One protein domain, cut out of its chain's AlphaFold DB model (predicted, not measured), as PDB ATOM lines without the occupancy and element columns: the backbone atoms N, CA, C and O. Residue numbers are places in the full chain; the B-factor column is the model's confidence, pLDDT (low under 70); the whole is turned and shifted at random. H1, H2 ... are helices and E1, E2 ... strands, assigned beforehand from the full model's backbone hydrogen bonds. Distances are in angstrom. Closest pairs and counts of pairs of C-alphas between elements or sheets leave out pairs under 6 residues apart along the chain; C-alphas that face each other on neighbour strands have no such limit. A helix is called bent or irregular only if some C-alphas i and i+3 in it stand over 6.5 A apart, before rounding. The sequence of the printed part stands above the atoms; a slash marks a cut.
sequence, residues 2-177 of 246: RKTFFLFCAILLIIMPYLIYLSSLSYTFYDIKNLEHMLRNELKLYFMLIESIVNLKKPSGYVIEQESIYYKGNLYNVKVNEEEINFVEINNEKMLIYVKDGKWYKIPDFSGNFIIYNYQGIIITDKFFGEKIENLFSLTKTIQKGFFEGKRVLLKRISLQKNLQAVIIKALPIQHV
ATOM      1  N   ARG A   2     227.683 142.821 211.464       71.31
ATOM      2  CA  ARG A   2     228.519 143.794 210.722       71.31
ATOM      3  C   ARG A   2     229.025 143.311 209.344       71.31
ATOM      4  O   ARG A   2     229.034 144.088 208.405       71.31
ATOM      5  N   LYS A   3     229.392 142.027 209.192       76.06
ATOM      6  CA  LYS A   3     229.795 141.434 207.890       76.06
ATOM      7  C   LYS A   3     228.622 141.335 206.905       76.06
ATOM      8  O   LYS A   3     228.775 141.653 205.733       76.06
ATOM      9  N   THR A   4     227.447 140.949 207.402       81.25
ATOM     10  CA  THR A   4     226.201 140.940 206.625       81.25
ATOM     11  C   THR A   4     225.773 142.348 206.212       81.25
ATOM     12  O   THR A   4     225.331 142.524 205.086       81.25
ATOM     13  N   PHE A   5     225.991 143.355 207.065       83.94
ATOM     14  CA  PHE A   5     225.791 144.763 206.714       83.94
ATOM     15  C   PHE A   5     226.705 145.214 205.562       83.94
ATOM     16  O   PHE A   5     226.208 145.746 204.577       83.94
ATOM     17  N   PHE A   6     228.014 144.934 205.620       82.81
ATOM     18  CA  PHE A   6     228.933 145.282 204.523       82.81
ATOM     19  C   PHE A   6     228.592 144.579 203.207       82.81
ATOM     20  O   PHE A   6     228.649 145.203 202.150       82.81
ATOM     21  N   LEU A   7     228.195 143.304 203.272       84.38
ATOM     22  CA  LEU A   7     227.729 142.561 202.103       84.38
ATOM     23  C   LEU A   7     226.471 143.204 201.503       84.38
ATOM     24  O   LEU A   7     226.408 143.421 200.297       84.38
ATOM     25  N   PHE A   8     225.496 143.550 202.347       88.56
ATOM     26  CA  PHE A   8     224.273 144.228 201.924       88.56
ATOM     27  C   PHE A   8     224.575 145.579 201.264       88.56
ATOM     28  O   PHE A   8     224.088 145.837 200.167       88.56
ATOM     29  N   CYS A   9     225.433 146.405 201.871       87.50
ATOM     30  CA  CYS A   9     225.857 147.678 201.288       87.50
ATOM     31  C   CYS A   9     226.547 147.488 199.932       87.50
ATOM     32  O   CYS A   9     226.216 148.194 198.987       87.50
ATOM     33  N   ALA A  10     227.460 146.522 199.807       86.94
ATOM     34  CA  ALA A  10     228.154 146.257 198.548       86.94
ATOM     35  C   ALA A  10     227.187 145.830 197.430       86.94
ATOM     36  O   ALA A  10     227.288 146.328 196.309       86.94
ATOM     37  N   ILE A  11     226.222 144.957 197.744       89.25
ATOM     38  CA  ILE A  11     225.169 144.538 196.808       89.25
ATOM     39  C   ILE A  11     224.305 145.737 196.408       89.25
ATOM     40  O   ILE A  11     224.067 145.957 195.221       89.25
ATOM     41  N   LEU A  12     223.877 146.545 197.379       89.81
ATOM     42  CA  LEU A  12     223.039 147.715 197.131       89.81
ATOM     43  C   LEU A  12     223.748 148.736 196.233       89.81
ATOM     44  O   LEU A  12     223.133 149.231 195.295       89.81
ATOM     45  N   LEU A  13     225.038 148.996 196.456       89.19
ATOM     46  CA  LEU A  13     225.844 149.898 195.625       89.19
ATOM     47  C   LEU A  13     226.039 149.374 194.195       89.19
ATOM     48  O   LEU A  13     226.088 150.168 193.262       89.19
ATOM     49  N   ILE A  14     226.107 148.054 193.993       87.31
ATOM     50  CA  ILE A  14     226.199 147.456 192.648       87.31
ATOM     51  C   ILE A  14     224.854 147.545 191.910       87.31
ATOM     52  O   ILE A  14     224.821 147.774 190.699       87.31
ATOM     53  N   ILE A  15     223.738 147.373 192.621       88.56
ATOM     54  CA  ILE A  15     222.392 147.371 192.027       88.56
ATOM     55  C   ILE A  15     221.867 148.799 191.797       88.56
ATOM     56  O   ILE A  15     221.195 149.055 190.797       88.56
ATOM     57  N   MET A  16     222.186 149.745 192.687       86.75
ATOM     58  CA  MET A  16     221.692 151.126 192.636       86.75
ATOM     59  C   MET A  16     221.865 151.826 191.280       86.75
ATOM     60  O   MET A  16     220.872 152.369 190.798       86.75
ATOM     61  N   PRO A  17     223.051 151.833 190.638       87.06
ATOM     62  CA  PRO A  17     223.231 152.519 189.360       87.06
ATOM     63  C   PRO A  17     222.248 152.043 188.287       87.06
ATOM     64  O   PRO A  17     221.701 152.852 187.539       87.06
ATOM     65  N   TYR A  18     221.978 150.735 188.243       87.25
ATOM     66  CA  TYR A  18     221.006 150.161 187.320       87.25
ATOM     67  C   TYR A  18     219.572 150.569 187.657       87.25
ATOM     68  O   TYR A  18     218.819 150.928 186.754       87.25
ATOM     69  N   LEU A  19     219.195 150.589 188.939       88.75
ATOM     70  CA  LEU A  19     217.873 151.069 189.359       88.75
ATOM     71  C   LEU A  19     217.666 152.552 189.027       88.75
ATOM     72  O   LEU A  19     216.607 152.922 188.522       88.75
ATOM     73  N   ILE A  20     218.683 153.389 189.250       87.75
ATOM     74  CA  ILE A  20     218.653 154.810 188.878       87.75
ATOM     75  C   ILE A  20     218.505 154.936 187.361       87.75
ATOM     76  O   ILE A  20     217.622 155.647 186.892       87.75
ATOM     77  N   TYR A  21     219.303 154.196 186.585       88.50
ATOM     78  CA  TYR A  21     219.195 154.177 185.128       88.50
ATOM     79  C   TYR A  21     217.791 153.770 184.652       88.50
ATOM     80  O   TYR A  21     217.235 154.430 183.777       88.50
ATOM     81  N   LEU A  22     217.188 152.729 185.236       87.69
ATOM     82  CA  LEU A  22     215.825 152.296 184.910       87.69
ATOM     83  C   LEU A  22     214.772 153.356 185.246       87.69
ATOM     84  O   LEU A  22     213.849 153.577 184.458       87.69
ATOM     85  N   SER A  23     214.915 154.025 186.392       88.44
ATOM     86  CA  SER A  23     214.035 155.125 186.792       88.44
ATOM     87  C   SER A  23     214.135 156.290 185.804       88.44
ATOM     88  O   SER A  23     213.123 156.723 185.254       88.44
ATOM     89  N   SER A  24     215.353 156.727 185.473       86.94
ATOM     90  CA  SER A  24     215.590 157.790 184.492       86.94
ATOM     91  C   SER A  24     215.117 157.408 183.091       86.94
ATOM     92  O   SER A  24     214.584 158.250 182.371       86.94
ATOM     93  N   LEU A  25     215.273 156.145 182.687       87.62
ATOM     94  CA  LEU A  25     214.768 155.648 181.409       87.62
ATOM     95  C   LEU A  25     213.235 155.706 181.369       87.62
ATOM     96  O   LEU A  25     212.668 156.196 180.394       87.62
ATOM     97  N   SER A  26     212.571 155.282 182.445       87.56
ATOM     98  CA  SER A  26     211.113 155.381 182.600       87.56
ATOM     99  C   SER A  26     210.634 156.832 182.550       87.56
ATOM    100  O   SER A  26     209.688 157.145 181.828       87.56
ATOM    101  N   TYR A  27     211.334 157.740 183.237       87.81
ATOM    102  CA  TYR A  27     211.069 159.176 183.165       87.81
ATOM    103  C   TYR A  27     211.253 159.717 181.741       87.81
ATOM    104  O   TYR A  27     210.415 160.460 181.252       87.81
ATOM    105  N   THR A  28     212.286 159.267 181.023       87.44
ATOM    106  CA  THR A  28     212.521 159.656 179.623       87.44
ATOM    107  C   THR A  28     211.366 159.215 178.714       87.44
ATOM    108  O   THR A  28     210.950 159.967 177.835       87.44
ATOM    109  N   PHE A  29     210.800 158.022 178.925       86.69
ATOM    110  CA  PHE A  29     209.608 157.577 178.195       86.69
ATOM    111  C   PHE A  29     208.371 158.429 178.511       86.69
ATOM    112  O   PHE A  29     207.601 158.748 177.601       86.69
ATOM    113  N   TYR A  30     208.187 158.813 179.775       88.12
ATOM    114  CA  TYR A  30     207.119 159.726 180.186       88.12
ATOM    115  C   TYR A  30     207.289 161.118 179.556       88.12
ATOM    116  O   TYR A  30     206.347 161.645 178.965       88.12
ATOM    117  N   ASP A  31     208.508 161.658 179.566       87.44
ATOM    118  CA  ASP A  31     208.877 162.914 178.907       87.44
ATOM    119  C   ASP A  31     208.543 162.905 177.415       87.44
ATOM    120  O   ASP A  31     207.966 163.863 176.909       87.44
ATOM    121  N   ILE A  32     208.854 161.819 176.697       87.25
ATOM    122  CA  ILE A  32     208.513 161.686 175.272       87.25
ATOM    123  C   ILE A  32     206.994 161.793 175.059       87.25
ATOM    124  O   ILE A  32     206.552 162.392 174.079       87.25
ATOM    125  N   LYS A  33     206.181 161.242 175.968       84.56
ATOM    126  CA  LYS A  33     204.716 161.349 175.897       84.56
ATOM    127  C   LYS A  33     204.233 162.778 176.171       84.56
ATOM    128  O   LYS A  33     203.320 163.245 175.496       84.56
ATOM    129  N   ASN A  34     204.854 163.481 177.113       87.19
ATOM    130  CA  ASN A  34     204.532 164.885 177.381       87.19
ATOM    131  C   ASN A  34     204.910 165.783 176.202       87.19
ATOM    132  O   ASN A  34     204.116 166.622 175.786       87.19
ATOM    133  N   LEU A  35     206.086 165.553 175.619       87.44
ATOM    134  CA  LEU A  35     206.554 166.240 174.420       87.44
ATOM    135  C   LEU A  35     205.634 165.991 173.221       87.44
ATOM    136  O   LEU A  35     205.370 166.911 172.458       87.44
ATOM    137  N   GLU A  36     205.083 164.783 173.078       87.12
ATOM    138  CA  GLU A  36     204.046 164.509 172.076       87.12
ATOM    139  C   GLU A  36     202.811 165.386 172.284       87.12
ATOM    140  O   GLU A  36     202.257 165.912 171.318       87.12
ATOM    141  N   HIS A  37     202.375 165.561 173.530       86.62
ATOM    142  CA  HIS A  37     201.226 166.407 173.822       86.62
ATOM    143  C   HIS A  37     201.519 167.890 173.549       86.62
ATOM    144  O   HIS A  37     200.702 168.565 172.924       86.62
ATOM    145  N   MET A  38     202.705 168.371 173.936       86.38
ATOM    146  CA  MET A  38     203.174 169.727 173.630       86.38
ATOM    147  C   MET A  38     203.228 169.976 172.122       86.38
ATOM    148  O   MET A  38     202.646 170.948 171.653       86.38
ATOM    149  N   LEU A  39     203.821 169.058 171.356       86.88
ATOM    150  CA  LEU A  39     203.898 169.141 169.898       86.88
ATOM    151  C   LEU A  39     202.509 169.234 169.253       86.88
ATOM    152  O   LEU A  39     202.300 170.033 168.344       86.88
ATOM    153  N   ARG A  40     201.533 168.445 169.721       86.12
ATOM    154  CA  ARG A  40     200.150 168.528 169.217       86.12
ATOM    155  C   ARG A  40     199.527 169.900 169.482       86.12
ATOM    156  O   ARG A  40     198.808 170.405 168.621       86.12
ATOM    157  N   ASN A  41     199.810 170.503 170.634       85.44
ATOM    158  CA  ASN A  41     199.327 171.841 170.971       85.44
ATOM    159  C   ASN A  41     200.027 172.924 170.136       85.44
ATOM    160  O   ASN A  41     199.341 173.778 169.580       85.44
ATOM    161  N   GLU A  42     201.354 172.864 169.988       81.81
ATOM    162  CA  GLU A  42     202.119 173.791 169.140       81.81
ATOM    163  C   GLU A  42     201.649 173.735 167.687       81.81
ATOM    164  O   GLU A  42     201.398 174.772 167.080       81.81
ATOM    165  N   LEU A  43     201.434 172.536 167.144       79.94
ATOM    166  CA  LEU A  43     200.891 172.371 165.797       79.94
ATOM    167  C   LEU A  43     199.492 172.945 165.662       79.94
ATOM    168  O   LEU A  43     199.208 173.608 164.672       79.94
ATOM    169  N   LYS A  44     198.617 172.725 166.647       82.62
ATOM    170  CA  LYS A  44     197.279 173.318 166.636       82.62
ATOM    171  C   LYS A  44     197.362 174.845 166.588       82.62
ATOM    172  O   LYS A  44     196.676 175.457 165.780       82.62
ATOM    173  N   LEU A  45     198.218 175.449 167.413       77.31
ATOM    174  CA  LEU A  45     198.439 176.897 167.418       77.31
ATOM    175  C   LEU A  45     199.034 177.389 166.097       77.31
ATOM    176  O   LEU A  45     198.605 178.418 165.584       77.31
ATOM    177  N   TYR A  46     199.971 176.642 165.517       74.75
ATOM    178  CA  TYR A  46     200.560 176.958 164.220       74.75
ATOM    179  C   TYR A  46     199.531 176.887 163.088       74.75
ATOM    180  O   TYR A  46     199.479 177.784 162.255       74.75
ATOM    181  N   PHE A  47     198.646 175.891 163.084       74.94
ATOM    182  CA  PHE A  47     197.541 175.841 162.128       74.94
ATOM    183  C   PHE A  47     196.547 176.981 162.330       74.94
ATOM    184  O   PHE A  47     196.154 177.605 161.352       74.94
ATOM    185  N   MET A  48     196.211 177.324 163.576       75.31
ATOM    186  CA  MET A  48     195.394 178.510 163.865       75.31
ATOM    187  C   MET A  48     196.074 179.797 163.381       75.31
ATOM    188  O   MET A  48     195.401 180.705 162.892       75.31
ATOM    189  N   LEU A  49     197.404 179.882 163.479       68.69
ATOM    190  CA  LEU A  49     198.187 180.986 162.936       68.69
ATOM    191  C   LEU A  49     198.139 180.996 161.406       68.69
ATOM    192  O   LEU A  49     197.903 182.057 160.843       68.69
ATOM    193  N   ILE A  50     198.318 179.854 160.734       68.19
ATOM    194  CA  ILE A  50     198.179 179.749 159.273       68.19
ATOM    195  C   ILE A  50     196.783 180.191 158.851       68.19
ATOM    196  O   ILE A  50     196.675 181.049 157.985       68.19
ATOM    197  N   GLU A  51     195.728 179.664 159.469       71.19
ATOM    198  CA  GLU A  51     194.349 180.065 159.184       71.19
ATOM    199  C   GLU A  51     194.159 181.565 159.393       71.19
ATOM    200  O   GLU A  51     193.590 182.238 158.540       71.19
ATOM    201  N   SER A  52     194.701 182.119 160.478       65.81
ATOM    202  CA  SER A  52     194.666 183.559 160.739       65.81
ATOM    203  C   SER A  52     195.435 184.349 159.680       65.81
ATOM    204  O   SER A  52     194.933 185.361 159.208       65.81
ATOM    205  N   ILE A  53     196.616 183.890 159.254       64.50
ATOM    206  CA  ILE A  53     197.413 184.504 158.183       64.50
ATOM    207  C   ILE A  53     196.652 184.447 156.861       64.50
ATOM    208  O   ILE A  53     196.620 185.447 156.159       64.50
ATOM    209  N   VAL A  54     196.037 183.315 156.527       63.91
ATOM    210  CA  VAL A  54     195.225 183.120 155.318       63.91
ATOM    211  C   VAL A  54     193.984 184.019 155.350       63.91
ATOM    212  O   VAL A  54     193.652 184.634 154.343       63.91
ATOM    213  N   ASN A  55     193.336 184.162 156.509       64.94
ATOM    214  CA  ASN A  55     192.165 185.022 156.693       64.94
ATOM    215  C   ASN A  55     192.524 186.523 156.662       64.94
ATOM    216  O   ASN A  55     191.784 187.325 156.092       64.94
ATOM    217  N   LEU A  56     193.646 186.914 157.281       63.75
ATOM    218  CA  LEU A  56     194.129 188.301 157.354       63.75
ATOM    219  C   LEU A  56     194.757 188.759 156.039       63.75
ATOM    220  O   LEU A  56     194.494 189.876 155.589       63.75
ATOM    221  N   LYS A  57     195.552 187.895 155.397       57.84
ATOM    222  CA  LYS A  57     195.948 188.056 153.999       57.84
ATOM    223  C   LYS A  57     194.723 187.768 153.138       57.84
ATOM    224  O   LYS A  57     194.664 186.761 152.437       57.84
ATOM    225  N   LYS A  58     193.760 188.698 153.135       49.34
ATOM    226  CA  LYS A  58     192.842 188.818 152.001       49.34
ATOM    227  C   LYS A  58     193.711 188.738 150.742       49.34
ATOM    228  O   LYS A  58     194.727 189.447 150.699       49.34
ATOM    229  N   PRO A  59     193.379 187.890 149.755       43.31
ATOM    230  CA  PRO A  59     194.141 187.850 148.516       43.31
ATOM    231  C   PRO A  59     194.268 189.293 148.009       43.31
ATOM    232  O   PRO A  59     193.260 189.973 147.830       43.31
ATOM    233  N   SER A  60     195.498 189.802 147.907       35.25
ATOM    234  CA  SER A  60     195.805 191.185 147.502       35.25
ATOM    235  C   SER A  60     196.677 191.218 146.234       35.25
ATOM    236  O   SER A  60     197.669 190.497 146.147       35.25
ATOM    237  N   GLY A  61     196.241 191.989 145.223       35.78
ATOM    238  CA  GLY A  61     196.889 192.209 143.913       35.78
ATOM    239  C   GLY A  61     195.989 191.881 142.709       35.78
ATOM    240  O   GLY A  61     194.921 191.411 142.897       35.78
ATOM    241  N   TYR A  62     196.313 192.118 141.454       35.19
ATOM    242  CA  TYR A  62     195.852 191.339 140.285       35.19
ATOM    243  C   TYR A  62     196.580 191.901 139.057       35.19
ATOM    244  O   TYR A  62     196.872 193.086 139.042       35.19
ATOM    245  N   VAL A  63     196.986 191.090 138.092       37.06
ATOM    246  CA  VAL A  63     197.868 191.381 136.948       37.06
ATOM    247  C   VAL A  63     197.084 190.923 135.731       37.06
ATOM    248  O   VAL A  63     196.817 189.753 135.578       37.06
ATOM    249  N   ILE A  64     196.618 191.813 134.877       35.97
ATOM    250  CA  ILE A  64     195.937 191.347 133.670       35.97
ATOM    251  C   ILE A  64     196.982 191.083 132.581       35.97
ATOM    252  O   ILE A  64     197.644 192.041 132.204       35.97
ATOM    253  N   GLU A  65     197.115 189.868 132.035       29.66
ATOM    254  CA  GLU A  65     197.727 189.662 130.703       29.66
ATOM    255  C   GLU A  65     196.793 188.849 129.803       29.66
ATOM    256  O   GLU A  65     196.195 187.868 130.238       29.66
ATOM    257  N   GLN A  66     196.639 189.306 128.553       30.59
ATOM    258  CA  GLN A  66     195.749 188.721 127.536       30.59
ATOM    259  C   GLN A  66     194.316 188.482 128.064       30.59
ATOM    260  O   GLN A  66     193.812 187.367 128.039       30.59
ATOM    261  N   GLU A  67     193.681 189.540 128.591       29.12
ATOM    262  CA  GLU A  67     192.313 189.535 129.158       29.12
ATOM    263  C   GLU A  67     192.123 188.841 130.536       29.12
ATOM    264  O   GLU A  67     190.987 188.689 130.980       29.12
ATOM    265  N   SER A  68     193.187 188.489 131.286       25.80
ATOM    266  CA  SER A  68     193.075 187.747 132.575       25.80
ATOM    267  C   SER A  68     193.902 188.289 133.763       25.80
ATOM    268  O   SER A  68     195.108 188.374 133.603       25.80
ATOM    269  N   ILE A  69     193.297 188.539 134.951       31.09
ATOM    270  CA  ILE A  69     193.812 189.211 136.199       31.09
ATOM    271  C   ILE A  69     194.618 188.286 137.211       31.09
ATOM    272  O   ILE A  69     194.052 187.314 137.690       31.09
ATOM    273  N   TYR A  70     195.871 188.589 137.654       34.97
ATOM    274  CA  TYR A  70     196.843 187.841 138.537       34.97
ATOM    275  C   TYR A  70     197.420 188.562 139.795       34.97
ATOM    276  O   TYR A  70     198.190 189.508 139.722       34.97
ATOM    277  N   TYR A  71     197.110 188.155 141.021       34.22
ATOM    278  CA  TYR A  71     197.467 188.918 142.243       34.22
ATOM    279  C   TYR A  71     199.000 189.031 142.540       34.22
ATOM    280  O   TYR A  71     199.672 188.006 142.619       34.22
ATOM    281  N   LYS A  72     199.568 190.250 142.768       37.41
ATOM    282  CA  LYS A  72     200.939 190.477 143.320       37.41
ATOM    283  C   LYS A  72     200.995 190.054 144.793       37.41
ATOM    284  O   LYS A  72     200.920 190.858 145.716       37.41
ATOM    285  N   GLY A  73     201.130 188.750 144.948       38.94
ATOM    286  CA  GLY A  73     201.167 187.971 146.175       38.94
ATOM    287  C   GLY A  73     201.019 186.520 145.737       38.94
ATOM    288  O   GLY A  73     199.964 185.940 145.945       38.94
ATOM    289  N   ASN A  74     202.021 186.035 144.989       44.78
ATOM    290  CA  ASN A  74     201.930 184.968 143.983       44.78
ATOM    291  C   ASN A  74     200.994 183.806 144.353       44.78
ATOM    292  O   ASN A  74     201.391 182.823 144.976       44.78
ATOM    293  N   LEU A  75     199.748 183.947 143.902       43.38
ATOM    294  CA  LEU A  75     198.727 182.916 143.857       43.38
ATOM    295  C   LEU A  75     198.881 182.184 142.527       43.38
ATOM    296  O   LEU A  75     198.558 182.734 141.476       43.38
ATOM    297  N   TYR A  76     199.364 180.948 142.576       46.66
ATOM    298  CA  TYR A  76     199.323 180.049 141.430       46.66
ATOM    299  C   TYR A  76     198.049 179.222 141.532       46.66
ATOM    300  O   TYR A  76     197.778 178.613 142.567       46.66
ATOM    301  N   ASN A  77     197.243 179.247 140.473       40.06
ATOM    302  CA  ASN A  77     196.026 178.456 140.396       40.06
ATOM    303  C   ASN A  77     196.434 177.027 140.035       40.06
ATOM    304  O   ASN A  77     196.935 176.794 138.932       40.06
ATOM    305  N   VAL A  78     196.271 176.081 140.956       46.97
ATOM    306  CA  VAL A  78     196.704 174.697 140.731       46.97
ATOM    307  C   VAL A  78     195.544 173.747 140.951       46.97
ATOM    308  O   VAL A  78     194.783 173.877 141.905       46.97
ATOM    309  N   LYS A  79     195.422 172.769 140.049       40.66
ATOM    310  CA  LYS A  79     194.490 171.642 140.165       40.66
ATOM    311  C   LYS A  79     194.980 170.675 141.251       40.66
ATOM    312  O   LYS A  79     195.413 169.570 140.944       40.66
ATOM    313  N   VAL A  80     194.984 171.115 142.506       50.19
ATOM    314  CA  VAL A  80     195.219 170.249 143.668       50.19
ATOM    315  C   VAL A  80     193.872 170.003 144.335       50.19
ATOM    316  O   VAL A  80     193.164 170.952 144.660       50.19
ATOM    317  N   ASN A  81     193.510 168.731 144.497       45.31
ATOM    318  CA  ASN A  81     192.202 168.319 145.014       45.31
ATOM    319  C   ASN A  81     192.138 168.236 146.550       45.31
ATOM    320  O   ASN A  81     191.060 167.991 147.085       45.31
ATOM    321  N   GLU A  82     193.250 168.422 147.267       56.41
ATOM    322  CA  GLU A  82     193.301 168.302 148.728       56.41
ATOM    323  C   GLU A  82     193.991 169.513 149.376       56.41
ATOM    324  O   GLU A  82     194.908 170.104 148.806       56.41
ATOM    325  N   GLU A  83     193.535 169.887 150.577       63.06
ATOM    326  CA  GLU A  83     194.219 170.867 151.423       63.06
ATOM    327  C   GLU A  83     195.526 170.262 151.948       63.06
ATOM    328  O   GLU A  83     195.514 169.345 152.776       63.06
ATOM    329  N   GLU A  84     196.668 170.758 151.479       66.75
ATOM    330  CA  GLU A  84     197.959 170.152 151.796       66.75
ATOM    331  C   GLU A  84     199.101 171.163 151.920       66.75
ATOM    332  O   GLU A  84     199.066 172.268 151.378       66.75
ATOM    333  N   ILE A  85     200.133 170.762 152.664       65.75
ATOM    334  CA  ILE A  85     201.395 171.492 152.767       65.75
ATOM    335  C   ILE A  85     202.371 170.881 151.766       65.75
ATOM    336  O   ILE A  85     202.752 169.715 151.891       65.75
ATOM    337  N   ASN A  86     202.795 171.698 150.808       61.06
ATOM    338  CA  ASN A  86     203.683 171.330 149.723       61.06
ATOM    339  C   ASN A  86     204.987 172.111 149.751       61.06
ATOM    340  O   ASN A  86     205.097 173.217 150.287       61.06
ATOM    341  N   PHE A  87     205.975 171.502 149.112       60.94
ATOM    342  CA  PHE A  87     207.259 172.105 148.846       60.94
ATOM    343  C   PHE A  87     207.303 172.609 147.404       60.94
ATOM    344  O   PHE A  87     206.982 171.857 146.481       60.94
ATOM    345  N   VAL A  88     207.718 173.860 147.210       60.81
ATOM    346  CA  VAL A  88     207.945 174.421 145.876       60.81
ATOM    347  C   VAL A  88     209.282 175.146 145.863       60.81
ATOM    348  O   VAL A  88     209.597 175.917 146.770       60.81
ATOM    349  N   GLU A  89     210.066 174.894 144.823       55.06
ATOM    350  CA  GLU A  89     211.287 175.632 144.540       55.06
ATOM    351  C   GLU A  89     210.951 176.783 143.587       55.06
ATOM    352  O   GLU A  89     210.512 176.563 142.458       55.06
ATOM    353  N   ILE A  90     211.094 178.018 144.067       60.00
ATOM    354  CA  ILE A  90     210.855 179.234 143.283       60.00
ATOM    355  C   ILE A  90     212.157 180.023 143.290       60.00
ATOM    356  O   ILE A  90     212.636 180.399 144.353       60.00
ATOM    357  N   ASN A  91     212.725 180.298 142.113       59.50
ATOM    358  CA  ASN A  91     213.977 181.055 141.969       59.50
ATOM    359  C   ASN A  91     215.147 180.477 142.796       59.50
ATOM    360  O   ASN A  91     215.889 181.231 143.419       59.50
ATOM    361  N   ASN A  92     215.299 179.147 142.817       60.53
ATOM    362  CA  ASN A  92     216.291 178.411 143.622       60.53
ATOM    363  C   ASN A  92     216.132 178.570 145.147       60.53
ATOM    364  O   ASN A  92     216.982 178.113 145.911       60.53
ATOM    365  N   GLU A  93     215.045 179.189 145.612       56.62
ATOM    366  CA  GLU A  93     214.683 179.225 147.021       56.62
ATOM    367  C   GLU A  93     213.611 178.178 147.312       56.62
ATOM    368  O   GLU A  93     212.539 178.120 146.699       56.62
ATOM    369  N   LYS A  94     213.922 177.344 148.299       62.00
ATOM    370  CA  LYS A  94     213.027 176.349 148.867       62.00
ATOM    371  C   LYS A  94     211.956 177.068 149.700       62.00
ATOM    372  O   LYS A  94     212.308 177.739 150.664       62.00
ATOM    373  N   MET A  95     210.667 176.939 149.364       61.88
ATOM    374  CA  MET A  95     209.573 177.579 150.116       61.88
ATOM    375  C   MET A  95     208.472 176.595 150.523       61.88
ATOM    376  O   MET A  95     208.102 175.695 149.762       61.88
ATOM    377  N   LEU A  96     207.917 176.806 151.721       64.06
ATOM    378  CA  LEU A  96     206.757 176.076 152.222       64.06
ATOM    379  C   LEU A  96     205.460 176.750 151.752       64.06
ATOM    380  O   LEU A  96     205.213 177.931 152.026       64.06
ATOM    381  N   ILE A  97     204.631 175.991 151.042       68.50
ATOM    382  CA  ILE A  97     203.374 176.466 150.468       68.50
ATOM    383  C   ILE A  97     202.226 175.646 151.042       68.50
ATOM    384  O   ILE A  97     202.223 174.423 150.960       68.50
ATOM    385  N   TYR A  98     201.224 176.319 151.594       66.25
ATOM    386  CA  TYR A  98     199.954 175.689 151.933       66.25
ATOM    387  C   TYR A  98     198.965 175.894 150.789       66.25
ATOM    388  O   TYR A  98     198.794 177.018 150.317       66.25
ATOM    389  N   VAL A  99     198.332 174.817 150.332       64.19
ATOM    390  CA  VAL A  99     197.310 174.864 149.287       64.19
ATOM    391  C   VAL A  99     195.941 174.739 149.934       64.19
ATOM    392  O   VAL A  99     195.665 173.754 150.611       64.19
ATOM    393  N   LYS A 100     195.082 175.734 149.716       64.69
ATOM    394  CA  LYS A 100     193.689 175.723 150.175       64.69
ATOM    395  C   LYS A 100     192.791 176.310 149.101       64.69
ATOM    396  O   LYS A 100     193.110 177.364 148.558       64.69
ATOM    397  N   ASP A 101     191.698 175.626 148.773       66.06
ATOM    398  CA  ASP A 101     190.754 176.040 147.724       66.06
ATOM    399  C   ASP A 101     191.438 176.344 146.371       66.06
ATOM    400  O   ASP A 101     191.146 177.346 145.716       66.06
ATOM    401  N   GLY A 102     192.424 175.522 145.977       58.69
ATOM    402  CA  GLY A 102     193.196 175.694 144.732       58.69
ATOM    403  C   GLY A 102     194.199 176.859 144.734       58.69
ATOM    404  O   GLY A 102     194.855 177.110 143.722       58.69
ATOM    405  N   LYS A 103     194.342 177.559 145.866       60.72
ATOM    406  CA  LYS A 103     195.207 178.727 146.053       60.72
ATOM    407  C   LYS A 103     196.442 178.387 146.875       60.72
ATOM    408  O   LYS A 103     196.352 177.670 147.866       60.72
ATOM    409  N   TRP A 104     197.583 178.943 146.480       65.50
ATOM    410  CA  TRP A 104     198.864 178.773 147.166       65.50
ATOM    411  C   TRP A 104     199.127 179.917 148.148       65.50
ATOM    412  O   TRP A 104     199.095 181.087 147.773       65.50
ATOM    413  N   TYR A 105     199.442 179.576 149.395       63.88
ATOM    414  CA  TYR A 105     199.783 180.514 150.459       63.88
ATOM    415  C   TYR A 105     201.211 180.261 150.930       63.88
ATOM    416  O   TYR A 105     201.516 179.192 151.459       63.88
ATOM    417  N   LYS A 106     202.086 181.265 150.790       64.94
ATOM    418  CA  LYS A 106     203.402 181.234 151.438       64.94
ATOM    419  C   LYS A 106     203.215 181.328 152.949       64.94
ATOM    420  O   LYS A 106     202.700 182.341 153.447       64.94
ATOM    421  N   ILE A 107     203.657 180.292 153.648       63.91
ATOM    422  CA  ILE A 107     203.616 180.197 155.104       63.91
ATOM    423  C   ILE A 107     205.036 180.293 155.673       63.91
ATOM    424  O   ILE A 107     205.989 179.920 154.989       63.91
ATOM    425  N   PRO A 108     205.204 180.865 156.877       62.31
ATOM    426  CA  PRO A 108     206.495 180.854 157.555       62.31
ATOM    427  C   PRO A 108     206.865 179.423 157.945       62.31
ATOM    428  O   PRO A 108     205.980 178.620 158.246       62.31
ATOM    429  N   ASP A 109     208.159 179.128 157.989       65.75
ATOM    430  CA  ASP A 109     208.655 177.826 158.436       65.75
ATOM    431  C   ASP A 109     208.227 177.533 159.880       65.75
ATOM    432  O   ASP A 109     207.957 178.442 160.677       65.75
ATOM    433  N   PHE A 110     208.152 176.249 160.232       67.81
ATOM    434  CA  PHE A 110     207.805 175.864 161.593       67.81
ATOM    435  C   PHE A 110     209.018 176.058 162.511       67.81
ATOM    436  O   PHE A 110     209.975 175.282 162.465       67.81
ATOM    437  N   SER A 111     208.974 177.077 163.369       65.12
ATOM    438  CA  SER A 111     209.958 177.267 164.438       65.12
ATOM    439  C   SER A 111     209.581 176.393 165.635       65.12
ATOM    440  O   SER A 111     208.610 176.685 166.336       65.12
ATOM    441  N   GLY A 112     210.327 175.320 165.881       66.62
ATOM    442  CA  GLY A 112     210.052 174.426 167.001       66.62
ATOM    443  C   GLY A 112     211.219 173.512 167.346       66.62
ATOM    444  O   GLY A 112     212.139 173.309 166.561       66.62
ATOM    445  N   ASN A 113     211.168 172.918 168.538       71.94
ATOM    446  CA  ASN A 113     212.206 171.995 169.019       71.94
ATOM    447  C   ASN A 113     212.047 170.560 168.483       71.94
ATOM    448  O   ASN A 113     212.737 169.641 168.928       71.94
ATOM    449  N   PHE A 114     211.112 170.353 167.559       81.81
ATOM    450  CA  PHE A 114     210.753 169.060 166.990       81.81
ATOM    451  C   PHE A 114     211.159 169.016 165.528       81.81
ATOM    452  O   PHE A 114     211.111 170.041 164.867       81.81
ATOM    453  N   ILE A 115     211.485 167.831 165.011       84.81
ATOM    454  CA  ILE A 115     211.698 167.653 163.572       84.81
ATOM    455  C   ILE A 115     210.382 167.186 162.959       84.81
ATOM    456  O   ILE A 115     209.940 166.064 163.211       84.81
ATOM    457  N   ILE A 116     209.752 168.053 162.173       82.62
ATOM    458  CA  ILE A 116     208.481 167.797 161.491       82.62
ATOM    459  C   ILE A 116     208.770 167.619 160.007       82.62
ATOM    460  O   ILE A 116     209.589 168.342 159.446       82.62
ATOM    461  N   TYR A 117     208.105 166.660 159.374       80.81
ATOM    462  CA  TYR A 117     208.282 166.347 157.966       80.81
ATOM    463  C   TYR A 117     206.963 165.950 157.297       80.81
ATOM    464  O   TYR A 117     206.016 165.495 157.951       80.81
ATOM    465  N   ASN A 118     206.901 166.142 155.982       77.12
ATOM    466  CA  ASN A 118     205.731 165.814 155.172       77.12
ATOM    467  C   ASN A 118     205.669 164.312 154.814       77.12
ATOM    468  O   ASN A 118     206.552 163.524 155.159       77.12
ATOM    469  N   TYR A 119     204.635 163.895 154.080       76.00
ATOM    470  CA  TYR A 119     204.476 162.503 153.630       76.00
ATOM    471  C   TYR A 119     205.622 161.992 152.736       76.00
ATOM    472  O   TYR A 119     205.866 160.787 152.698       76.00
ATOM    473  N   GLN A 120     206.342 162.892 152.060       75.25
ATOM    474  CA  GLN A 120     207.503 162.582 151.218       75.25
ATOM    475  C   GLN A 120     208.803 162.436 152.029       75.25
ATOM    476  O   GLN A 120     209.860 162.177 151.457       75.25
ATOM    477  N   GLY A 121     208.750 162.615 153.354       75.75
ATOM    478  CA  GLY A 121     209.928 162.556 154.214       75.75
ATOM    479  C   GLY A 121     210.728 163.858 154.264       75.75
ATOM    480  O   GLY A 121     211.842 163.837 154.766       75.75
ATOM    481  N   ILE A 122     210.214 164.974 153.746       78.06
ATOM    482  CA  ILE A 122     210.941 166.252 153.688       78.06
ATOM    483  C   ILE A 122     210.676 167.061 154.957       78.06
ATOM    484  O   ILE A 122     209.520 167.265 155.323       78.06
ATOM    485  N   ILE A 123     211.738 167.528 155.612       80.75
ATOM    486  CA  ILE A 123     211.691 168.292 156.861       80.75
ATOM    487  C   ILE A 123     211.228 169.736 156.608       80.75
ATOM    488  O   ILE A 123     211.678 170.378 155.662       80.75
ATOM    489  N   ILE A 124     210.346 170.254 157.471       73.69
ATOM    490  CA  ILE A 124     209.711 171.584 157.351       73.69
ATOM    491  C   ILE A 124     210.030 172.533 158.519       73.69
ATOM    492  O   ILE A 124     209.366 173.551 158.712       73.69
ATOM    493  N   THR A 125     211.021 172.179 159.328       74.56
ATOM    494  CA  THR A 125     211.494 172.989 160.457       74.56
ATOM    495  C   THR A 125     212.702 173.810 160.054       74.56
ATOM    496  O   THR A 125     213.541 173.314 159.305       74.56
ATOM    497  N   ASP A 126     212.819 175.005 160.621       68.00
ATOM    498  CA  ASP A 126     213.884 175.985 160.368       68.00
ATOM    499  C   ASP A 126     215.309 175.399 160.267       68.00
ATOM    500  O   ASP A 126     216.044 175.720 159.336       68.00
ATOM    501  N   LYS A 127     215.702 174.504 161.179       71.88
ATOM    502  CA  LYS A 127     217.080 173.987 161.261       71.88
ATOM    503  C   LYS A 127     217.518 173.067 160.121       71.88
ATOM    504  O   LYS A 127     218.705 173.026 159.823       71.88
ATOM    505  N   PHE A 128     216.599 172.304 159.537       72.31
ATOM    506  CA  PHE A 128     216.904 171.251 158.549       72.31
ATOM    507  C   PHE A 128     215.957 171.334 157.350       72.31
ATOM    508  O   PHE A 128     215.563 170.328 156.757       72.31
ATOM    509  N   PHE A 129     215.502 172.546 157.053       70.38
ATOM    510  CA  PHE A 129     214.431 172.780 156.107       70.38
ATOM    511  C   PHE A 129     214.768 172.224 154.711       70.38
ATOM    512  O   PHE A 129     215.797 172.545 154.116       70.38
ATOM    513  N   GLY A 130     213.886 171.384 154.167       70.62
ATOM    514  CA  GLY A 130     214.021 170.818 152.825       70.62
ATOM    515  C   GLY A 130     214.935 169.591 152.708       70.62
ATOM    516  O   GLY A 130     215.142 169.116 151.585       70.62
ATOM    517  N   GLU A 131     215.472 169.070 153.814       77.94
ATOM    518  CA  GLU A 131     216.226 167.812 153.849       77.94
ATOM    519  C   GLU A 131     215.306 166.589 153.984       77.94
ATOM    520  O   GLU A 131     214.223 166.667 154.566       77.94
ATOM    521  N   LYS A 132     215.737 165.429 153.468       82.38
ATOM    522  CA  LYS A 132     215.030 164.162 153.701       82.38
ATOM    523  C   LYS A 132     215.357 163.624 155.087       82.38
ATOM    524  O   LYS A 132     216.517 163.417 155.425       82.38
ATOM    525  N   ILE A 133     214.327 163.281 155.846       83.50
ATOM    526  CA  ILE A 133     214.427 162.710 157.189       83.50
ATOM    527  C   ILE A 133     215.216 161.392 157.227       83.50
ATOM    528  O   ILE A 133     215.855 161.100 158.232       83.50
ATOM    529  N   GLU A 134     215.223 160.633 156.128       81.00
ATOM    530  CA  GLU A 134     216.007 159.399 155.975       81.00
ATOM    531  C   GLU A 134     217.519 159.643 156.055       81.00
ATOM    532  O   GLU A 134     218.255 158.761 156.491       81.00
ATOM    533  N   ASN A 135     217.978 160.850 155.703       79.25
ATOM    534  CA  ASN A 135     219.382 161.238 155.840       79.25
ATOM    535  C   ASN A 135     219.782 161.411 157.312       79.25
ATOM    536  O   ASN A 135     220.948 161.234 157.655       79.25
ATOM    537  N   LEU A 136     218.823 161.756 158.177       74.25
ATOM    538  CA  LEU A 136     219.057 161.947 159.608       74.25
ATOM    539  C   LEU A 136     218.776 160.671 160.408       74.25
ATOM    540  O   LEU A 136     219.492 160.369 161.361       74.25
ATOM    541  N   PHE A 137     217.738 159.913 160.037       72.81
ATOM    542  CA  PHE A 137     217.278 158.746 160.789       72.81
ATOM    543  C   PHE A 137     216.708 157.649 159.890       72.81
ATOM    544  O   PHE A 137     215.852 157.897 159.043       72.81
ATOM    545  N   SER A 138     217.039 156.390 160.190       66.19
ATOM    546  CA  SER A 138     216.264 155.246 159.703       66.19
ATOM    547  C   SER A 138     214.916 155.203 160.434       66.19
ATOM    548  O   SER A 138     214.837 154.788 161.591       66.19
ATOM    549  N   LEU A 139     213.846 155.680 159.803       60.66
ATOM    550  CA  LEU A 139     212.554 155.827 160.473       60.66
ATOM    551  C   LEU A 139     211.766 154.514 160.546       60.66
ATOM    552  O   LEU A 139     211.326 153.984 159.529       60.66
ATOM    553  N   THR A 140     211.429 154.069 161.758       57.66
ATOM    554  CA  THR A 140     210.352 153.087 161.979       57.66
ATOM    555  C   THR A 140     209.272 153.642 162.916       57.66
ATOM    556  O   THR A 140     209.389 154.750 163.441       57.66
ATOM    557  N   LYS A 141     208.156 152.912 163.078       57.69
ATOM    558  CA  LYS A 141     206.994 153.349 163.879       57.69
ATOM    559  C   LYS A 141     207.185 153.202 165.400       57.69
ATOM    560  O   LYS A 141     206.372 153.724 166.156       57.69
ATOM    561  N   THR A 142     208.206 152.485 165.862       65.25
ATOM    562  CA  THR A 142     208.435 152.199 167.289       65.25
ATOM    563  C   THR A 142     209.462 153.149 167.905       65.25
ATOM    564  O   THR A 142     210.203 153.822 167.193       65.25
ATOM    565  N   ILE A 143     209.503 153.228 169.244       67.00
ATOM    566  CA  ILE A 143     210.561 153.984 169.925       67.00
ATOM    567  C   ILE A 143     211.888 153.272 169.670       67.00
ATOM    568  O   ILE A 143     212.056 152.115 170.057       67.00
ATOM    569  N   GLN A 144     212.827 153.965 169.037       76.56
ATOM    570  CA  GLN A 144     214.128 153.415 168.685       76.56
ATOM    571  C   GLN A 144     215.259 154.127 169.408       76.56
ATOM    572  O   GLN A 144     215.177 155.311 169.725       76.56
ATOM    573  N   LYS A 145     216.341 153.386 169.645       75.06
ATOM    574  CA  LYS A 145     217.626 153.973 170.013       75.06
ATOM    575  C   LYS A 145     218.334 154.374 168.724       75.06
ATOM    576  O   LYS A 145     218.450 153.550 167.823       75.06
ATOM    577  N   GLY A 146     218.813 155.604 168.659       74.25
ATOM    578  CA  GLY A 146     219.566 156.123 167.525       74.25
ATOM    579  C   GLY A 146     220.752 156.965 167.971       74.25
ATOM    580  O   GLY A 146     221.059 157.063 169.165       74.25
ATOM    581  N   PHE A 147     221.402 157.584 166.994       74.75
ATOM    582  CA  PHE A 147     222.428 158.593 167.207       74.75
ATOM    583  C   PHE A 147     222.012 159.885 166.515       74.75
ATOM    584  O   PHE A 147     221.552 159.856 165.380       74.75
ATOM    585  N   PHE A 148     222.172 161.004 167.211       78.38
ATOM    586  CA  PHE A 148     221.943 162.337 166.671       78.38
ATOM    587  C   PHE A 148     222.967 163.290 167.277       78.38
ATOM    588  O   PHE A 148     223.176 163.251 168.492       78.38
ATOM    589  N   GLU A 149     223.638 164.086 166.442       77.44
ATOM    590  CA  GLU A 149     224.665 165.052 166.872       77.44
ATOM    591  C   GLU A 149     225.706 164.446 167.845       77.44
ATOM    592  O   GLU A 149     226.045 165.012 168.884       77.44
ATOM    593  N   GLY A 150     226.175 163.224 167.557       76.06
ATOM    594  CA  GLY A 150     227.168 162.519 168.382       76.06
ATOM    595  C   GLY A 150     226.647 161.952 169.712       76.06
ATOM    596  O   GLY A 150     227.419 161.375 170.477       76.06
ATOM    597  N   LYS A 151     225.344 162.060 170.006       79.69
ATOM    598  CA  LYS A 151     224.724 161.558 171.242       79.69
ATOM    599  C   LYS A 151     223.772 160.403 170.959       79.69
ATOM    600  O   LYS A 151     223.070 160.383 169.951       79.69
ATOM    601  N   ARG A 152     223.706 159.445 171.889       82.44
ATOM    602  CA  ARG A 152     222.677 158.396 171.864       82.44
ATOM    603  C   ARG A 152     221.336 158.980 172.284       82.44
ATOM    604  O   ARG A 152     221.221 159.581 173.354       82.44
ATOM    605  N   VAL A 153     220.322 158.753 171.464       85.38
ATOM    606  CA  VAL A 153     218.984 159.321 171.635       85.38
ATOM    607  C   VAL A 153     217.913 158.241 171.548       85.38
ATOM    608  O   VAL A 153     218.118 157.185 170.950       85.38
ATOM    609  N   LEU A 154     216.769 158.510 172.163       86.38
ATOM    610  CA  LEU A 154     215.506 157.852 171.886       86.38
ATOM    611  C   LEU A 154     214.752 158.674 170.844       86.38
ATOM    612  O   LEU A 154     214.604 159.889 170.985       86.38
ATOM    613  N   LEU A 155     214.283 157.981 169.815       84.00
ATOM    614  CA  LEU A 155     213.534 158.523 168.696       84.00
ATOM    615  C   LEU A 155     212.124 157.958 168.750       84.00
ATOM    616  O   LEU A 155     211.952 156.743 168.855       84.00
ATOM    617  N   LYS A 156     211.115 158.819 168.649       85.62
ATOM    618  CA  LYS A 156     209.726 158.390 168.476       85.62
ATOM    619  C   LYS A 156     209.118 159.105 167.283       85.62
ATOM    620  O   LYS A 156     208.975 160.325 167.304       85.62
ATOM    621  N   ARG A 157     208.724 158.329 166.271       85.19
ATOM    622  CA  ARG A 157     207.903 158.820 165.164       85.19
ATOM    623  C   ARG A 157     206.462 158.978 165.626       85.19
ATOM    624  O   ARG A 157     205.901 158.082 166.255       85.19
ATOM    625  N   ILE A 158     205.864 160.108 165.285       84.44
ATOM    626  CA  ILE A 158     204.484 160.434 165.616       84.44
ATOM    627  C   ILE A 158     203.777 160.831 164.334       84.44
ATOM    628  O   ILE A 158     204.234 161.710 163.606       84.44
ATOM    629  N   SER A 159     202.654 160.169 164.069       82.94
ATOM    630  CA  SER A 159     201.723 160.601 163.034       82.94
ATOM    631  C   SER A 159     200.849 161.705 163.614       82.94
ATOM    632  O   SER A 159     200.175 161.498 164.629       82.94
ATOM    633  N   LEU A 160     200.884 162.875 162.987       77.25
ATOM    634  CA  LEU A 160     200.143 164.044 163.444       77.25
ATOM    635  C   LEU A 160     198.839 164.174 162.656       77.25
ATOM    636  O   LEU A 160     197.772 164.196 163.264       77.25
ATOM    637  N   GLN A 161     198.930 164.175 161.322       73.38
ATOM    638  CA  GLN A 161     197.815 164.247 160.364       73.38
ATOM    639  C   GLN A 161     198.160 163.470 159.077       73.38
ATOM    640  O   GLN A 161     199.276 162.965 158.958       73.38
ATOM    641  N   LYS A 162     197.218 163.372 158.117       65.62
ATOM    642  CA  LYS A 162     197.360 162.595 156.862       65.62
ATOM    643  C   LYS A 162     198.709 162.822 156.156       65.62
ATOM    644  O   LYS A 162     199.333 161.847 155.748       65.62
ATOM    645  N   ASN A 163     199.194 164.068 156.129       69.94
ATOM    646  CA  ASN A 163     200.397 164.459 155.382       69.94
ATOM    647  C   ASN A 163     201.545 164.986 156.260       69.94
ATOM    648  O   ASN A 163     202.541 165.465 155.725       69.94
ATOM    649  N   LEU A 164     201.429 164.889 157.591       76.44
ATOM    650  CA  LEU A 164     202.410 165.430 158.534       76.44
ATOM    651  C   LEU A 164     202.795 164.436 159.612       76.44
ATOM    652  O   LEU A 164     201.960 163.807 160.276       76.44
ATOM    653  N   GLN A 165     204.095 164.359 159.829       84.12
ATOM    654  CA  GLN A 165     204.705 163.476 160.796       84.12
ATOM    655  C   GLN A 165     205.819 164.209 161.523       84.12
ATOM    656  O   GLN A 165     206.340 165.213 161.049       84.12
ATOM    657  N   ALA A 166     206.181 163.707 162.693       85.69
ATOM    658  CA  ALA A 166     207.264 164.272 163.471       85.69
ATOM    659  C   ALA A 166     208.126 163.190 164.100       85.69
ATOM    660  O   ALA A 166     207.681 162.058 164.318       85.69
ATOM    661  N   VAL A 167     209.363 163.561 164.409       87.12
ATOM    662  CA  VAL A 167     210.276 162.791 165.245       87.12
ATOM    663  C   VAL A 167     210.515 163.571 166.530       87.12
ATOM    664  O   VAL A 167     211.016 164.694 166.508       87.12
ATOM    665  N   ILE A 168     210.184 162.952 167.662       86.69
ATOM    666  CA  ILE A 168     210.648 163.418 168.968       86.69
ATOM    667  C   ILE A 168     212.005 162.793 169.241       86.69
ATOM    668  O   ILE A 168     212.154 161.572 169.150       86.69
ATOM    669  N   ILE A 169     212.961 163.638 169.612       84.25
ATOM    670  CA  ILE A 169     214.329 163.252 169.938       84.25
ATOM    671  C   ILE A 169     214.577 163.584 171.407       84.25
ATOM    672  O   ILE A 169     214.390 164.720 171.839       84.25
ATOM    673  N   LYS A 170     215.021 162.599 172.188       87.06
ATOM    674  CA  LYS A 170     215.406 162.806 173.590       87.06
ATOM    675  C   LYS A 170     216.688 162.046 173.904       87.06
ATOM    676  O   LYS A 170     216.831 160.892 173.521       87.06
ATOM    677  N   ALA A 171     217.628 162.679 174.601       84.69
ATOM    678  CA  ALA A 171     218.882 162.035 174.978       84.69
ATOM    679  C   ALA A 171     218.644 160.825 175.895       84.69
ATOM    680  O   ALA A 171     217.813 160.871 176.803       84.69
ATOM    681  N   LEU A 172     219.390 159.744 175.666       85.06
ATOM    682  CA  LEU A 172     219.332 158.555 176.509       85.06
ATOM    683  C   LEU A 172     220.126 158.815 177.806       85.06
ATOM    684  O   LEU A 172     221.253 159.311 177.721       85.06
ATOM    685  N   PRO A 173     219.602 158.483 179.003       82.69
ATOM    686  CA  PRO A 173     220.210 158.880 180.276       82.69
ATOM    687  C   PRO A 173     221.385 157.965 180.680       82.69
ATOM    688  O   PRO A 173     221.394 157.334 181.735       82.69
ATOM    689  N   ILE A 174     222.405 157.878 179.821       79.00
ATOM    690  CA  ILE A 174     223.566 156.977 179.966       79.00
ATOM    691  C   ILE A 174     224.466 157.387 181.133       79.00
ATOM    692  O   ILE A 174     225.172 156.548 181.686       79.00
ATOM    693  N   GLN A 175     224.399 158.650 181.556       78.19
ATOM    694  CA  GLN A 175     225.176 159.189 182.675       78.19
ATOM    695  C   GLN A 175     225.067 158.345 183.956       78.19
ATOM    696  O   GLN A 175     226.034 158.227 184.699       78.19
ATOM    697  N   HIS A 176     223.932 157.682 184.190       76.25
ATOM    698  CA  HIS A 176     223.742 156.840 185.374       76.25
ATOM    699  C   HIS A 176     224.487 155.503 185.289       76.25
ATOM    700  O   HIS A 176     224.839 154.936 186.317       76.25
ATOM    701  N   VAL A 177     224.805 155.027 184.083       73.94
ATOM    702  CA  VAL A 177     225.667 153.850 183.890       73.94
ATOM    703  C   VAL A 177     227.112 154.179 184.270       73.94
ATOM    704  O   VAL A 177     227.820 153.314 184.773       73.94
TER     705      VAL A 177
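AT A GLANCE: This is residues 2 to 177 of the 246 residues of an uncharacterized protein of Thermosipho sp. JL129W03 (UniProt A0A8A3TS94). One very long helix, H1, bent near its start, runs like a spine along most of a rod, and two small antiparallel sheets follow one another along its longer arm H1b: the curled sheet E4 E7 E6 E5 and, towards the helix's last residues, the sheet E1 E2 E3. At one end of the rod residues 2 to 15 of H1 stick out free, and next to them the short helix H3, which follows E7, packs on residues 17 to 21 of H1b; at the other end a loop within residues 57 to 83 reaches past the sheets. The printed part has 176 residues, with three named helices and seven named strands in the order H1 E1 E2 E3 E4 H2 E5 E6 E7 H3, a mixed class of helices and strands. It is only just extended, close to loose, with a radius of gyration of the C-alphas of 23.8 A and spans of 100 by 28 by 23 A.

HOW THE PARTS SIT: H1, residues 2 to 56, was assigned as one helix by its hydrogen bonds but is bent, with C-alphas 14 and 17 at 6.7 A; its arms H1a, residues 2 to 14, and H1b, residues 17 to 56, stand at a shallow tilt of 30 degrees. E1, residues 84 to 90, E2, residues 93 to 100, and E3, residues 103 to 106, form a meander, each strand the antiparallel neighbour of the one before. N 86 and O 97 are 2.8 A apart in the hairpin E1 and E2, and N 105 and O 98 are 2.8 A apart in the hairpin E2 and E3. H1b is on this sheet with its residues 50 to 54; its closest C-alphas to E3 are those of Val 54 and Tyr 105, 7.2 A. E4, residues 115 to 118, is apart from E3 and is an edge strand of the other sheet. H2, residues 133 to 136, only grazes that sheet. E5, residues 144 to 148, E6, residues 151 to 161, and E7, residues 164 to 171, form a second meander; N 146 and O 153 are 2.9 A apart, as are N 166 and O 158. E4 is the antiparallel neighbour of E7, with N 117 and O 165 at 2.8 A. H1b is on one face of this strongly twisted sheet, making two layers, a helix over a sheet, at a height over the sheet of 8.7 A. It lies over E7, E6 and, only just, E4, on which 3 of its C-alphas fall, and runs slantwise to the strands, at 39 degrees to E6 on the local plane. The closest C-alphas of H1b and E7 are those of Ile 32 and Ile 168, 6.9 A apart. H3, residues 174 to 177, touches H1b at its residues 17 to 21 alone, the closest C-alphas being those of Tyr 21 and His 176, 5.3 A. Every O i to N i+4 pair is within hydrogen-bond range in H1a and H1b; H2 and H3 are too short for such a pair.

IN THESE COORDINATES: H1a starts at C-alpha 2, (228.519, 143.794, 210.722), and measures 18.6 A; H1b measures 56.1 A and ends at C-alpha 56, (194.129, 188.301, 157.354). E1 is 17.9 A long, E2 21.5 A, E3 10.1 A, E4 10.5 A, H2 5.3 A, E5 12.0 A, E6 29.1 A and E7 23.5 A. H3, 5.4 A, ends at C-alpha 177, (225.667, 153.850, 183.890).

THE WHOLE: The C-alphas farthest apart are those of Arg 2 and Glu 67, 100.3 A; without residues 2 to 15 the body spans 79 by 28 by 23 A. The printed part has no cut. The links H1 to E1 and E4 to H2 are long, with 27 and 14 residues; in the first, residues 64 to 65 pair antiparallel with 68 to 69. Mean pLDDT of the printed part is 70.9, and 72 residues are under 70, among them 52 to 112.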